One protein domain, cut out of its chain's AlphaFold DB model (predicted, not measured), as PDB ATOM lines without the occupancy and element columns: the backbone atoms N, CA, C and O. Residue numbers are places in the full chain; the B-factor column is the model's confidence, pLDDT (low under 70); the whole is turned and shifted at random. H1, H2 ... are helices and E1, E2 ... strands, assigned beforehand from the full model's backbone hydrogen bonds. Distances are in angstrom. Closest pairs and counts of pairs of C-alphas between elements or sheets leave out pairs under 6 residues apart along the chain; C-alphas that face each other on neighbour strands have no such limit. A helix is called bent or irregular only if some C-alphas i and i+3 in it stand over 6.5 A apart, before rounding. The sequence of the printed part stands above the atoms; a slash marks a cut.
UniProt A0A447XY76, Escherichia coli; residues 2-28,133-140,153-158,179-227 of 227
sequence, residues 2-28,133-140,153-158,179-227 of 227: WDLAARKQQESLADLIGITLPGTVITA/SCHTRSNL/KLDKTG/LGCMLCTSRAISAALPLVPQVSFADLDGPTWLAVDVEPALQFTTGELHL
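AT A GLANCE: This is residues 2 to 28, 133 to 140, 153 to 158 and 179 to 227 of the 227 residues of a protein of Escherichia coli (UniProt A0A447XY76). One longer helix, H5, runs through the middle, with short pieces set round it: a small three-stranded sheet that it grazes, the short helices H1 and H2 on another side, and H4, H6 and the strand E2 close by. H3 lies off by itself, farthest from the middle. You have 90 printed residues in the order H1 H2 E1 H3 H4 H5 E2 H6 E3 E4; the sheet runs E1, E4, E3, antiparallel throughout. The class is mixed, helices and strands; the whole is compact, with a radius of gyration of the C-alphas of 13.4 A and spans of 37 by 35 by 21 A.

HOW THE PARTS SIT: Start at H1, residues 2 to 9, which touches H2, residues 13 to 17; the closest C-alphas, of Ala 6 and Leu 13, are 5.5 A apart. H2 touches residues 191 to 194 alone of H5, residues 186 to 198, closest at the C-alphas of Ala 14 and Pro 194, 5.7 A. H3, residues 137 to 140, touches no helix and is apart from H4, residues 154 to 157. H4 is close to H5 but not clearly touching, with the C-alphas of Leu 154 and Ala 192 closest at 6.9 A. E2, residues 201 to 203, pairs with no named strand, but look at residues 179 to 180, which pair parallel with its residues 202 to 203. H6, residues 206 to 209, is close to H5 but not clearly touching; the closest C-alphas, of Ser 186 and Pro 207, are 5.8 A apart. E3, residues 219 to 221, and E4, residues 224 to 226, form an antiparallel hairpin at 154 degrees, with N 226 and O 219 at 2.9 A. E4 is also antiparallel to E1, residues 24 to 26, at 158 degrees, with N 25 and O 225 at 2.8 A. H5 only grazes this sheet. In H2 each O i to N i+4 pair is within hydrogen-bond range, in H1 3 of 4, in H5 4 of 9 with 6 of 10 O i to N i+3; H3, H4 and H6 are too short for such a pair.

IN THESE COORDINATES: Find C-alpha 2 at (24.193, -1.212, 53.494); H1 runs 11.1 A from there. H5 starts at C-alpha 186, (16.092, 8.825, 44.766), and runs 19.8 A; it is irregular, with C-alphas 191 and 194 7.2 A apart. H2 spans 6.3 A, H3 5.4 A, H4 5.1 A and H6 5.8 A. E1 and E2 each span 6.7 A, E3 7.0 A, and E4 6.5 A, ending at C-alpha 226, (19.233, 6.107, 33.723).

THE WHOLE: The C-alphas of Gln 10 and Ser 133 are the two farthest apart, 37.5 A. Look for three cuts: C-alphas 28 and 133 are 20.3 A apart, 140 and 153 14.5 A, 158 and 179 14.3 A. Of the links printed whole, none is long. No printed residue is under 70 in pLDDT; the mean of the printed part is 97.9.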
ATOM      1  N   TRP A   2      23.673  -0.900  54.838       98.12
ATOM      2  CA  TRP A   2      24.193  -1.212  53.494       98.12
ATOM      3  C   TRP A   2      25.022  -0.085  52.858       98.12
ATOM      4  O   TRP A   2      26.162  -0.324  52.482       98.12
ATOM      5  N   ASP A   3      24.512   1.151  52.840       97.94
ATOM      6  CA  ASP A   3      25.263   2.311  52.319       97.94
ATOM      7  C   ASP A   3      26.609   2.514  53.048       97.94
ATOM      8  O   ASP A   3      27.652   2.667  52.419       97.94
ATOM      9  N   LEU A   4      26.618   2.400  54.382       98.19
ATOM     10  CA  LEU A   4      27.849   2.463  55.177       98.19
ATOM     11  C   LEU A   4      28.836   1.345  54.804       98.19
ATOM     12  O   LEU A   4      30.032   1.602  54.704       98.19
ATOM     13  N   ALA A   5      28.354   0.112  54.625       98.19
ATOM     14  CA  ALA A   5      29.197  -1.031  54.287       98.19
ATOM     15  C   ALA A   5      29.878  -0.860  52.919       98.19
ATOM     16  O   ALA A   5      31.075  -1.124  52.817       98.19
ATOM     17  N   ALA A   6      29.148  -0.357  51.918       98.12
ATOM     18  CA  ALA A   6      29.678  -0.095  50.578       98.12
ATOM     19  C   ALA A   6      30.718   1.035  50.608       98.12
ATOM     20  O   ALA A   6      31.857   0.869  50.174       98.12
ATOM     21  N   ARG A   7      30.389   2.156  51.264       97.50
ATOM     22  CA  ARG A   7      31.296   3.312  51.382       97.50
ATOM     23  C   ARG A   7      32.583   2.998  52.136       97.50
ATOM     24  O   ARG A   7      33.635   3.517  51.773       97.50
ATOM     25  N   LYS A   8      32.531   2.145  53.165       98.25
ATOM     26  CA  LYS A   8      33.738   1.697  53.879       98.25
ATOM     27  C   LYS A   8      34.690   0.889  52.992       98.25
ATOM     28  O   LYS A   8      35.876   0.853  53.305       98.25
ATOM     29  N   GLN A   9      34.183   0.268  51.928       97.94
ATOM     30  CA  GLN A   9      34.966  -0.482  50.943       97.94
ATOM     31  C   GLN A   9      35.269   0.330  49.675       97.94
ATOM     32  O   GLN A   9      35.983  -0.156  48.813       97.94
ATOM     33  N   GLN A  10      34.803   1.586  49.593       97.94
ATOM     34  CA  GLN A  10      34.917   2.445  48.403       97.94
ATOM     35  C   GLN A  10      34.263   1.834  47.152       97.94
ATOM     36  O   GLN A  10      34.675   2.104  46.029       97.94
ATOM     37  N   GLU A  11      33.216   1.041  47.363       97.44
ATOM     38  CA  GLU A  11      32.458   0.350  46.323       97.44
ATOM     39  C   GLU A  11      31.061   0.961  46.179       97.44
ATOM     40  O   GLU A  11      30.522   1.563  47.120       97.44
ATOM     41  N   SER A  12      30.443   0.784  45.010       96.75
ATOM     42  CA  SER A  12      29.005   1.009  44.880       96.75
ATOM     43  C   SER A  12      28.225  -0.093  45.611       96.75
ATOM     44  O   SER A  12      28.746  -1.167  45.913       96.75
ATOM     45  N   LEU A  13      26.939   0.145  45.894       97.06
ATOM     46  CA  LEU A  13      26.085  -0.893  46.485       97.06
ATOM     47  C   LEU A  13      25.933  -2.111  45.555       97.06
ATOM     48  O   LEU A  13      25.812  -3.232  46.041       97.06
ATOM     49  N   ALA A  14      25.942  -1.891  44.237       96.75
ATOM     50  CA  ALA A  14      25.876  -2.957  43.245       96.75
ATOM     51  C   ALA A  14      27.147  -3.822  43.268       96.75
ATOM     52  O   ALA A  14      27.038  -5.047  43.333       96.75
ATOM     53  N   ASP A  15      28.325  -3.191  43.316       97.12
ATOM     54  CA  ASP A  15      29.616  -3.890  43.392       97.12
ATOM     55  C   ASP A  15      29.732  -4.706  44.681       97.12
ATOM     56  O   ASP A  15      30.062  -5.889  44.626       97.12
ATOM     57  N   LEU A  16      29.346  -4.120  45.822       97.62
ATOM     58  CA  LEU A  16      29.349  -4.806  47.117       97.62
ATOM     59  C   LEU A  16      28.493  -6.086  47.105       97.62
ATOM     60  O   LEU A  16      28.807  -7.060  47.789       97.62
ATOM     61  N   ILE A  17      27.378  -6.074  46.371       96.31
ATOM     62  CA  ILE A  17      26.466  -7.222  46.241       96.31
ATOM     63  C   ILE A  17      26.930  -8.182  45.131       96.31
ATOM     64  O   ILE A  17      26.501  -9.335  45.099       96.31
ATOM     65  N   GLY A  18      27.828  -7.742  44.247       96.88
ATOM     66  CA  GLY A  18      28.332  -8.524  43.123       96.88
ATOM     67  C   GLY A  18      27.338  -8.627  41.965       96.88
ATOM     68  O   GLY A  18      27.255  -9.675  41.326       96.88
ATOM     69  N   ILE A  19      26.560  -7.571  41.708       96.56
ATOM     70  CA  ILE A  19      25.583  -7.517  40.607       96.56
ATOM     71  C   ILE A  19      25.917  -6.407  39.617       96.56
ATOM     72  O   ILE A  19      26.421  -5.349  39.984       96.56
ATOM     73  N   THR A  20      25.587  -6.633  38.346       97.25
ATOM     74  CA  THR A  20      25.710  -5.626  37.287       97.25
ATOM     75  C   THR A  20      24.352  -4.991  37.027       97.25
ATOM     76  O   THR A  20      23.383  -5.691  36.730       97.25
ATOM     77  N   LEU A  21      24.286  -3.665  37.126       97.81
ATOM     78  CA  LEU A  21      23.107  -2.899  36.734       97.81
ATOM     79  C   LEU A  21      23.164  -2.573  35.233       97.81
ATOM     80  O   LEU A  21      24.253  -2.339  34.704       97.81
ATOM     81  N   PRO A  22      22.022  -2.564  34.527       97.19
ATOM     82  CA  PRO A  22      21.972  -2.072  33.154       97.19
ATOM     83  C   PRO A  22      22.152  -0.545  33.127       97.19
ATOM     84  O   PRO A  22      21.861   0.123  34.115       97.19
ATOM     85  N   GLY A  23      22.562   0.023  31.988       97.44
ATOM     86  CA  GLY A  23      22.648   1.488  31.838       97.44
ATOM     87  C   GLY A  23      21.283   2.193  31.825       97.44
ATOM     88  O   GLY A  23      21.178   3.367  32.169       97.44
ATOM     89  N   THR A  24      20.221   1.468  31.466       98.12
ATOM     90  CA  THR A  24      18.843   1.972  31.479       98.12
ATOM     91  C   THR A  24      17.904   0.897  32.012       98.12
ATOM     92  O   THR A  24      18.003  -0.273  31.634       98.12
ATOM     93  N   VAL A  25      16.972   1.301  32.871       98.56
ATOM     94  CA  VAL A  25      15.911   0.458  33.430       98.56
ATOM     95  C   VAL A  25      14.567   0.965  32.923       98.56
ATOM     96  O   VAL A  25      14.250   2.139  33.096       98.56
ATOM     97  N   ILE A  26      13.758   0.086  32.329       98.69
ATOM     98  CA  ILE A  26      12.357   0.408  32.027       98.69
ATOM     99  C   ILE A  26      11.603   0.462  33.356       98.69
ATOM    100  O   ILE A  26      11.558  -0.540  34.069       98.69
ATOM    101  N   THR A  27      11.008   1.611  33.668       98.31
ATOM    102  CA  THR A  27      10.116   1.769  34.820       98.31
ATOM    103  C   THR A  27       8.682   1.942  34.347       98.31
ATOM    104  O   THR A  27       8.427   2.604  33.338       98.31
ATOM    105  N   ALA A  28       7.740   1.348  35.071       98.12
ATOM    106  CA  ALA A  28       6.327   1.539  34.805       98.12
ATOM    107  C   ALA A  28       5.956   3.022  34.928       98.12
ATOM    108  O   ALA A  28       6.374   3.696  35.866       98.12
ATOM    109  N   SER A 133      -0.556  -8.321  49.795       98.62
ATOM    110  CA  SER A 133      -0.474  -9.686  50.348       98.62
ATOM    111  C   SER A 133       0.965 -10.195  50.549       98.62
ATOM    112  O   SER A 133       1.192 -11.175  51.264       98.62
ATOM    113  N   CYS A 134       1.967  -9.536  49.953       98.69
ATOM    114  CA  CYS A 134       3.368  -9.948  50.005       98.69
ATOM    115  C   CYS A 134       4.244  -8.938  50.760       98.69
ATOM    116  O   CYS A 134       4.604  -7.884  50.229       98.69
ATOM    117  N   HIS A 135       4.680  -9.306  51.970       98.62
ATOM    118  CA  HIS A 135       5.615  -8.502  52.761       98.62
ATOM    119  C   HIS A 135       7.019  -9.103  52.815       98.62
ATOM    120  O   HIS A 135       7.997  -8.428  52.516       98.62
ATOM    121  N   THR A 136       7.123 -10.371  53.207       98.81
ATOM    122  CA  THR A 136       8.390 -11.078  53.457       98.81
ATOM    123  C   THR A 136       8.276 -12.531  52.999       98.81
ATOM    124  O   THR A 136       7.205 -12.985  52.590       98.81
ATOM    125  N   ARG A 137       9.348 -13.318  53.147       98.62
ATOM    126  CA  ARG A 137       9.307 -14.765  52.859       98.62
ATOM    127  C   ARG A 137       8.245 -15.525  53.652       98.62
ATOM    128  O   ARG A 137       7.762 -16.551  53.184       98.62
ATOM    129  N   SER A 138       7.854 -15.022  54.826       98.50
ATOM    130  CA  SER A 138       6.825 -15.660  55.660       98.50
ATOM    131  C   SER A 138       5.457 -15.741  54.971       98.50
ATOM    132  O   SER A 138       4.685 -16.653  55.261       98.50
ATOM    133  N   ASN A 139       5.182 -14.845  54.016       98.50
ATOM    134  CA  ASN A 139       3.924 -14.812  53.276       98.50
ATOM    135  C   ASN A 139       3.882 -15.832  52.127       98.50
ATOM    136  O   ASN A 139       2.797 -16.275  51.764       98.50
ATOM    137  N   LEU A 140       5.031 -16.259  51.583       98.62
ATOM    138  CA  LEU A 140       5.107 -17.048  50.340       98.62
ATOM    139  C   LEU A 140       4.248 -18.315  50.357       98.62
ATOM    140  O   LEU A 140       3.613 -18.647  49.358       98.62
ATOM    141  N   LYS A 153       8.813  -4.648  47.743       98.88
ATOM    142  CA  LYS A 153       9.076  -3.259  48.162       98.88
ATOM    143  C   LYS A 153       9.924  -3.260  49.429       98.88
ATOM    144  O   LYS A 153       9.695  -4.068  50.337       98.88
ATOM    145  N   LEU A 154      10.893  -2.350  49.517       98.75
ATOM    146  CA  LEU A 154      11.789  -2.285  50.677       98.75
ATOM    147  C   LEU A 154      11.039  -1.956  51.974       98.75
ATOM    148  O   LEU A 154      11.331  -2.550  53.008       98.75
ATOM    149  N   ASP A 155      10.029  -1.087  51.908       98.62
ATOM    150  CA  ASP A 155       9.213  -0.715  53.068       98.62
ATOM    151  C   ASP A 155       8.407  -1.896  53.628       98.62
ATOM    152  O   ASP A 155       8.250  -2.018  54.840       98.62
ATOM    153  N   LYS A 156       7.950  -2.814  52.762       98.56
ATOM    154  CA  LYS A 156       7.203  -4.014  53.178       98.56
ATOM    155  C   LYS A 156       8.112  -5.110  53.734       98.56
ATOM    156  O   LYS A 156       7.749  -5.790  54.689       98.56
ATOM    157  N   THR A 157       9.292  -5.269  53.135       98.75
ATOM    158  CA  THR A 157      10.289  -6.277  53.538       98.75
ATOM    159  C   THR A 157      11.087  -5.865  54.774       98.75
ATOM    160  O   THR A 157      11.727  -6.705  55.400       98.75
ATOM    161  N   GLY A 158      11.066  -4.582  55.145       98.38
ATOM    162  CA  GLY A 158      11.921  -4.052  56.206       98.38
ATOM    163  C   GLY A 158      13.378  -3.864  55.764       98.38
ATOM    164  O   GLY A 158      14.283  -3.846  56.599       98.38
ATOM    165  N   LEU A 179       9.594  -5.400  41.093       98.88
ATOM    166  CA  LEU A 179      10.223  -4.490  42.050       98.88
ATOM    167  C   LEU A 179       9.443  -3.181  42.078       98.88
ATOM    168  O   LEU A 179       9.480  -2.440  41.100       98.88
ATOM    169  N   GLY A 180       8.762  -2.903  43.181       98.50
ATOM    170  CA  GLY A 180       8.002  -1.675  43.375       98.50
ATOM    171  C   GLY A 180       8.656  -0.713  44.359       98.50
ATOM    172  O   GLY A 180       9.607  -1.043  45.076       98.50
ATOM    173  N   CYS A 181       8.072   0.475  44.461       97.81
ATOM    174  CA  CYS A 181       8.426   1.471  45.463       97.81
ATOM    175  C   CYS A 181       7.182   2.133  46.077       97.81
ATOM    176  O   CYS A 181       6.045   1.875  45.680       97.81
ATOM    177  N   MET A 182       7.419   2.956  47.096       96.56
ATOM    178  CA  MET A 182       6.459   3.933  47.609       96.56
ATOM    179  C   MET A 182       6.792   5.318  47.036       96.56
ATOM    180  O   MET A 182       7.821   5.494  46.380       96.56
ATOM    181  N   LEU A 183       5.986   6.336  47.357       96.94
ATOM    182  CA  LEU A 183       6.439   7.724  47.219       96.94
ATOM    183  C   LEU A 183       7.707   7.925  48.055       96.94
ATOM    184  O   LEU A 183       7.695   7.771  49.277       96.94
ATOM    185  N   CYS A 184       8.812   8.237  47.389       98.31
ATOM    186  CA  CYS A 184      10.127   8.285  48.008       98.31
ATOM    187  C   CYS A 184      11.088   9.163  47.201       98.31
ATOM    188  O   CYS A 184      10.822   9.513  46.061       98.31
ATOM    189  N   THR A 185      12.223   9.520  47.801       98.69
ATOM    190  CA  THR A 185      13.327  10.199  47.092       98.69
ATOM    191  C   THR A 185      14.223   9.194  46.370       98.69
ATOM    192  O   THR A 185      14.243   8.023  46.764       98.69
ATOM    193  N   SER A 186      15.087   9.657  45.461       98.69
ATOM    194  CA  SER A 186      16.092   8.825  44.766       98.69
ATOM    195  C   SER A 186      16.879   7.868  45.671       98.69
ATOM    196  O   SER A 186      17.204   6.757  45.266       98.69
ATOM    197  N   ARG A 187      17.121   8.242  46.935       98.56
ATOM    198  CA  ARG A 187      17.813   7.398  47.928       98.56
ATOM    199  C   ARG A 187      17.181   6.014  48.113       98.56
ATOM    200  O   ARG A 187      17.907   5.037  48.273       98.56
ATOM    201  N   ALA A 188      15.851   5.927  48.125       98.69
ATOM    202  CA  ALA A 188      15.158   4.654  48.312       98.69
ATOM    203  C   ALA A 188      15.248   3.786  47.052       98.69
ATOM    204  O   ALA A 188      15.508   2.588  47.153       98.69
ATOM    205  N   ILE A 189      15.134   4.404  45.872       98.69
ATOM    206  CA  ILE A 189      15.304   3.712  44.591       98.69
ATOM    207  C   ILE A 189      16.726   3.164  44.469       98.69
ATOM    208  O   ILE A 189      16.887   1.977  44.204       98.69
ATOM    209  N   SER A 190      17.754   3.963  44.779       98.38
ATOM    210  CA  SER A 190      19.151   3.508  44.799       98.38
ATOM    211  C   SER A 190      19.372   2.299  45.715       98.38
ATOM    212  O   SER A 190      20.141   1.404  45.372       98.38
ATOM    213  N   ALA A 191      18.680   2.234  46.858       98.56
ATOM    214  CA  ALA A 191      18.742   1.083  47.757       98.56
ATOM    215  C   ALA A 191      18.050  -0.174  47.193       98.56
ATOM    216  O   ALA A 191      18.394  -1.280  47.603       98.56
ATOM    217  N   ALA A 192      17.092  -0.019  46.274       98.69
ATOM    218  CA  ALA A 192      16.342  -1.109  45.650       98.69
ATOM    219  C   ALA A 192      16.985  -1.633  44.352       98.69
ATOM    220  O   ALA A 192      16.755  -2.788  43.991       98.69
ATOM    221  N   LEU A 193      17.830  -0.831  43.685       98.62
ATOM    222  CA  LEU A 193      18.493  -1.182  42.419       98.62
ATOM    223  C   LEU A 193      19.137  -2.577  42.370       98.62
ATOM    224  O   LEU A 193      19.019  -3.216  41.326       98.62
ATOM    225  N   PRO A 194      19.749  -3.117  43.445       98.62
ATOM    226  CA  PRO A 194      20.335  -4.458  43.400       98.62
ATOM    227  C   PRO A 194      19.365  -5.593  43.026       98.62
ATOM    228  O   PRO A 194      19.799  -6.686  42.662       98.62
ATOM    229  N   LEU A 195      18.053  -5.352  43.098       98.69
ATOM    230  CA  LEU A 195      17.013  -6.300  42.692       98.69
ATOM    231  C   LEU A 195      16.611  -6.173  41.215       98.69
ATOM    232  O   LEU A 195      15.991  -7.094  40.691       98.69
ATOM    233  N   VAL A 196      16.972  -5.086  40.523       98.62
ATOM    234  CA  VAL A 196      16.565  -4.818  39.129       98.62
ATOM    235  C   VAL A 196      16.899  -5.964  38.166       98.62
ATOM    236  O   VAL A 196      16.009  -6.364  37.417       98.62
ATOM    237  N   PRO A 197      18.099  -6.582  38.195       98.19
ATOM    238  CA  PRO A 197      18.411  -7.696  37.293       98.19
ATOM    239  C   PRO A 197      17.551  -8.949  37.533       98.19
ATOM    240  O   PRO A 197      17.656  -9.931  36.798       98.19
ATOM    241  N   GLN A 198      16.745  -8.959  38.599       98.19
ATOM    242  CA  GLN A 198      15.969 -10.112  39.028       98.19
ATOM    243  C   GLN A 198      14.474 -10.035  38.688       98.19
ATOM    244  O   GLN A 198      13.760 -11.025  38.872       98.19
ATOM    245  N   VAL A 199      13.979  -8.900  38.204       98.69
ATOM    246  CA  VAL A 199      12.535  -8.674  38.080       98.69
ATOM    247  C   VAL A 199      12.062  -8.628  36.636       98.69
ATOM    248  O   VAL A 199      12.790  -8.232  35.732       98.69
ATOM    249  N   SER A 200      10.820  -9.056  36.431       98.69
ATOM    250  CA  SER A 200      10.109  -8.953  35.158       98.69
ATOM    251  C   SER A 200       9.643  -7.521  34.896       98.69
ATOM    252  O   SER A 200       9.646  -7.077  33.752       98.69
ATOM    253  N   PHE A 201       9.272  -6.798  35.958       98.81
ATOM    254  CA  PHE A 201       8.826  -5.408  35.903       98.81
ATOM    255  C   PHE A 201       9.462  -4.600  37.036       98.81
ATOM    256  O   PHE A 201       9.572  -5.086  38.165       98.81
ATOM    257  N   ALA A 202       9.846  -3.362  36.734       98.75
ATOM    258  CA  ALA A 202      10.287  -2.382  37.715       98.75
ATOM    259  C   ALA A 202       9.304  -1.203  37.732       98.75
ATOM    260  O   ALA A 202       8.912  -0.690  36.687       98.75
ATOM    261  N   ASP A 203       8.903  -0.793  38.925       98.50
ATOM    262  CA  ASP A 203       7.992   0.309  39.220       98.50
ATOM    263  C   ASP A 203       8.684   1.206  40.249       98.50
ATOM    264  O   ASP A 203       8.501   1.092  41.463       98.50
ATOM    265  N   LEU A 204       9.618   2.009  39.737       98.25
ATOM    266  CA  LEU A 204      10.621   2.760  40.494       98.25
ATOM    267  C   LEU A 204      10.508   4.275  40.265       98.25
ATOM    268  O   LEU A 204      11.441   5.017  40.576       98.25
ATOM    269  N   ASP A 205       9.388   4.739  39.712       94.38
ATOM    270  CA  ASP A 205       9.145   6.141  39.363       94.38
ATOM    271  C   ASP A 205       8.760   7.012  40.574       94.38
ATOM    272  O   ASP A 205       8.580   8.213  40.426       94.38
ATOM    273  N   GLY A 206       8.699   6.454  41.791       96.12
ATOM    274  CA  GLY A 206       8.339   7.162  43.029       96.12
ATOM    275  C   GLY A 206       8.937   8.574  43.191       96.12
ATOM    276  O   GLY A 206       8.191   9.481  43.569       96.12
ATOM    277  N   PRO A 207      10.225   8.820  42.866       98.12
ATOM    278  CA  PRO A 207      10.812  10.161  42.914       98.12
ATOM    279  C   PRO A 207      10.193  11.178  41.952       98.12
ATOM    280  O   PRO A 207      10.134  12.358  42.289       98.12
ATOM    281  N   THR A 208       9.692  10.759  40.784       96.06
ATOM    282  CA  THR A 208       9.134  11.674  39.768       96.06
ATOM    283  C   THR A 208       7.803  12.293  40.189       96.06
ATOM    284  O   THR A 208       7.335  13.242  39.566       96.06
ATOM    285  N   TRP A 209       7.193  11.771  41.253       94.50
ATOM    286  CA  TRP A 209       5.971  12.302  41.852       94.50
ATOM    287  C   TRP A 209       6.229  13.417  42.868       94.50
ATOM    288  O   TRP A 209       5.291  14.079  43.315       94.50
ATOM    289  N   LEU A 210       7.485  13.623  43.266       96.44
ATOM    290  CA  LEU A 210       7.861  14.704  44.161       96.44
ATOM    291  C   LEU A 210       8.050  15.996  43.365       96.44
ATOM    292  O   LEU A 210       8.622  15.995  42.280       96.44
ATOM    293  N   ALA A 211       7.633  17.126  43.941       96.94
ATOM    294  CA  ALA A 211       7.895  18.435  43.338       96.94
ATOM    295  C   ALA A 211       9.403  18.727  43.211       96.94
ATOM    296  O   ALA A 211       9.825  19.412  42.283       96.94
ATOM    297  N   VAL A 212      10.200  18.218  44.158       97.44
ATOM    298  CA  VAL A 212      11.666  18.280  44.180       97.44
ATOM    299  C   VAL A 212      12.224  16.992  44.791       97.44
ATOM    300  O   VAL A 212      11.626  16.440  45.716       97.44
ATOM    301  N   ASP A 213      13.378  16.538  44.302       98.44
ATOM    302  CA  ASP A 213      14.118  15.389  44.843       98.44
ATOM    303  C   ASP A 213      15.422  15.843  45.540       98.44
ATOM    304  O   ASP A 213      15.703  17.038  45.659       98.44
ATOM    305  N   VAL A 214      16.206  14.896  46.058       97.94
ATOM    306  CA  VAL A 214      17.530  15.133  46.652       97.94
ATOM    307  C   VAL A 214      18.574  15.583  45.631       97.94
ATOM    308  O   VAL A 214      18.394  15.440  44.428       97.94
ATOM    309  N   GLU A 215      19.719  16.064  46.115       96.62
ATOM    310  CA  GLU A 215      20.851  16.447  45.273       96.62
ATOM    311  C   GLU A 215      22.114  15.644  45.657       96.62
ATOM    312  O   GLU A 215      22.532  15.703  46.820       96.62
ATOM    313  N   PRO A 216      22.731  14.883  44.728       96.25
ATOM    314  CA  PRO A 216      22.243  14.561  43.380       96.25
ATOM    315  C   PRO A 216      21.059  13.571  43.392       96.25
ATOM    316  O   PRO A 216      20.993  12.684  44.247       96.25
ATOM    317  N   ALA A 217      20.162  13.697  42.409       98.25
ATOM    318  CA  ALA A 217      19.061  12.762  42.144       98.25
ATOM    319  C   ALA A 217      19.402  11.778  41.014       98.25
ATOM    320  O   ALA A 217      20.225  12.066  40.139       98.25
ATOM    321  N   LEU A 218      18.709  10.638  41.009       98.44
ATOM    322  CA  LEU A 218      18.648   9.741  39.859       98.44
ATOM    323  C   LEU A 218      17.994  10.453  38.671       98.44
ATOM    324  O   LEU A 218      17.140  11.326  38.836       98.44
ATOM    325  N   GLN A 219      18.410  10.077  37.465       98.38
ATOM    326  CA  GLN A 219      17.940  10.702  36.235       98.38
ATOM    327  C   GLN A 219      16.803   9.879  35.634       98.38
ATOM    328  O   GLN A 219      16.981   8.706  35.306       98.38
ATOM    329  N   PHE A 220      15.645  10.509  35.462       98.44
ATOM    330  CA  PHE A 220      14.459   9.887  34.883       98.44
ATOM    331  C   PHE A 220      14.055  10.587  33.588       98.44
ATOM    332  O   PHE A 220      14.059  11.816  33.497       98.44
ATOM    333  N   THR A 221      13.639   9.795  32.608       98.12
ATOM    334  CA  THR A 221      12.808  10.241  31.482       98.12
ATOM    335  C   THR A 221      11.506   9.442  31.488       98.12
ATOM    336  O   THR A 221      11.312   8.548  32.313       98.12
ATOM    337  N   THR A 222      10.566   9.763  30.600       97.81
ATOM    338  CA  THR A 222       9.256   9.102  30.575       97.81
ATOM    339  C   THR A 222       9.384   7.591  30.338       97.81
ATOM    340  O   THR A 222       9.591   7.141  29.216       97.81
ATOM    341  N   GLY A 223       9.251   6.812  31.416       97.75
ATOM    342  CA  GLY A 223       9.299   5.344  31.415       97.75
ATOM    343  C   GLY A 223      10.694   4.736  31.536       97.75
ATOM    344  O   GLY A 223      10.826   3.517  31.432       97.75
ATOM    345  N   GLU A 224      11.728   5.545  31.771       98.62
ATOM    346  CA  GLU A 224      13.109   5.070  31.862       98.62
ATOM    347  C   GLU A 224      13.853   5.723  33.041       98.62
ATOM    348  O   GLU A 224      13.729   6.921  33.301       98.62
ATOM    349  N   LEU A 225      14.639   4.911  33.745       98.62
ATOM    350  CA  LEU A 225      15.607   5.314  34.764       98.62
ATOM    351  C   LEU A 225      17.020   5.084  34.213       98.62
ATOM    352  O   LEU A 225      17.344   3.967  33.805       98.62
ATOM    353  N   HIS A 226      17.852   6.127  34.223       98.25
ATOM    354  CA  HIS A 226      19.233   6.107  33.723       98.25
ATOM    355  C   HIS A 226      20.219   5.980  34.889       98.25
ATOM    356  O   HIS A 226      20.118   6.738  35.860       98.25
ATOM    357  N   LEU A 227      21.136   5.008  34.798       95.62
ATOM    358  CA  LEU A 227      22.073   4.615  35.862       95.62
ATOM    359  C   LEU A 227      23.535   4.906  35.513       95.62
ATOM    360  O   LEU A 227      23.900   4.792  34.322       95.62
TER     361      LEU A 227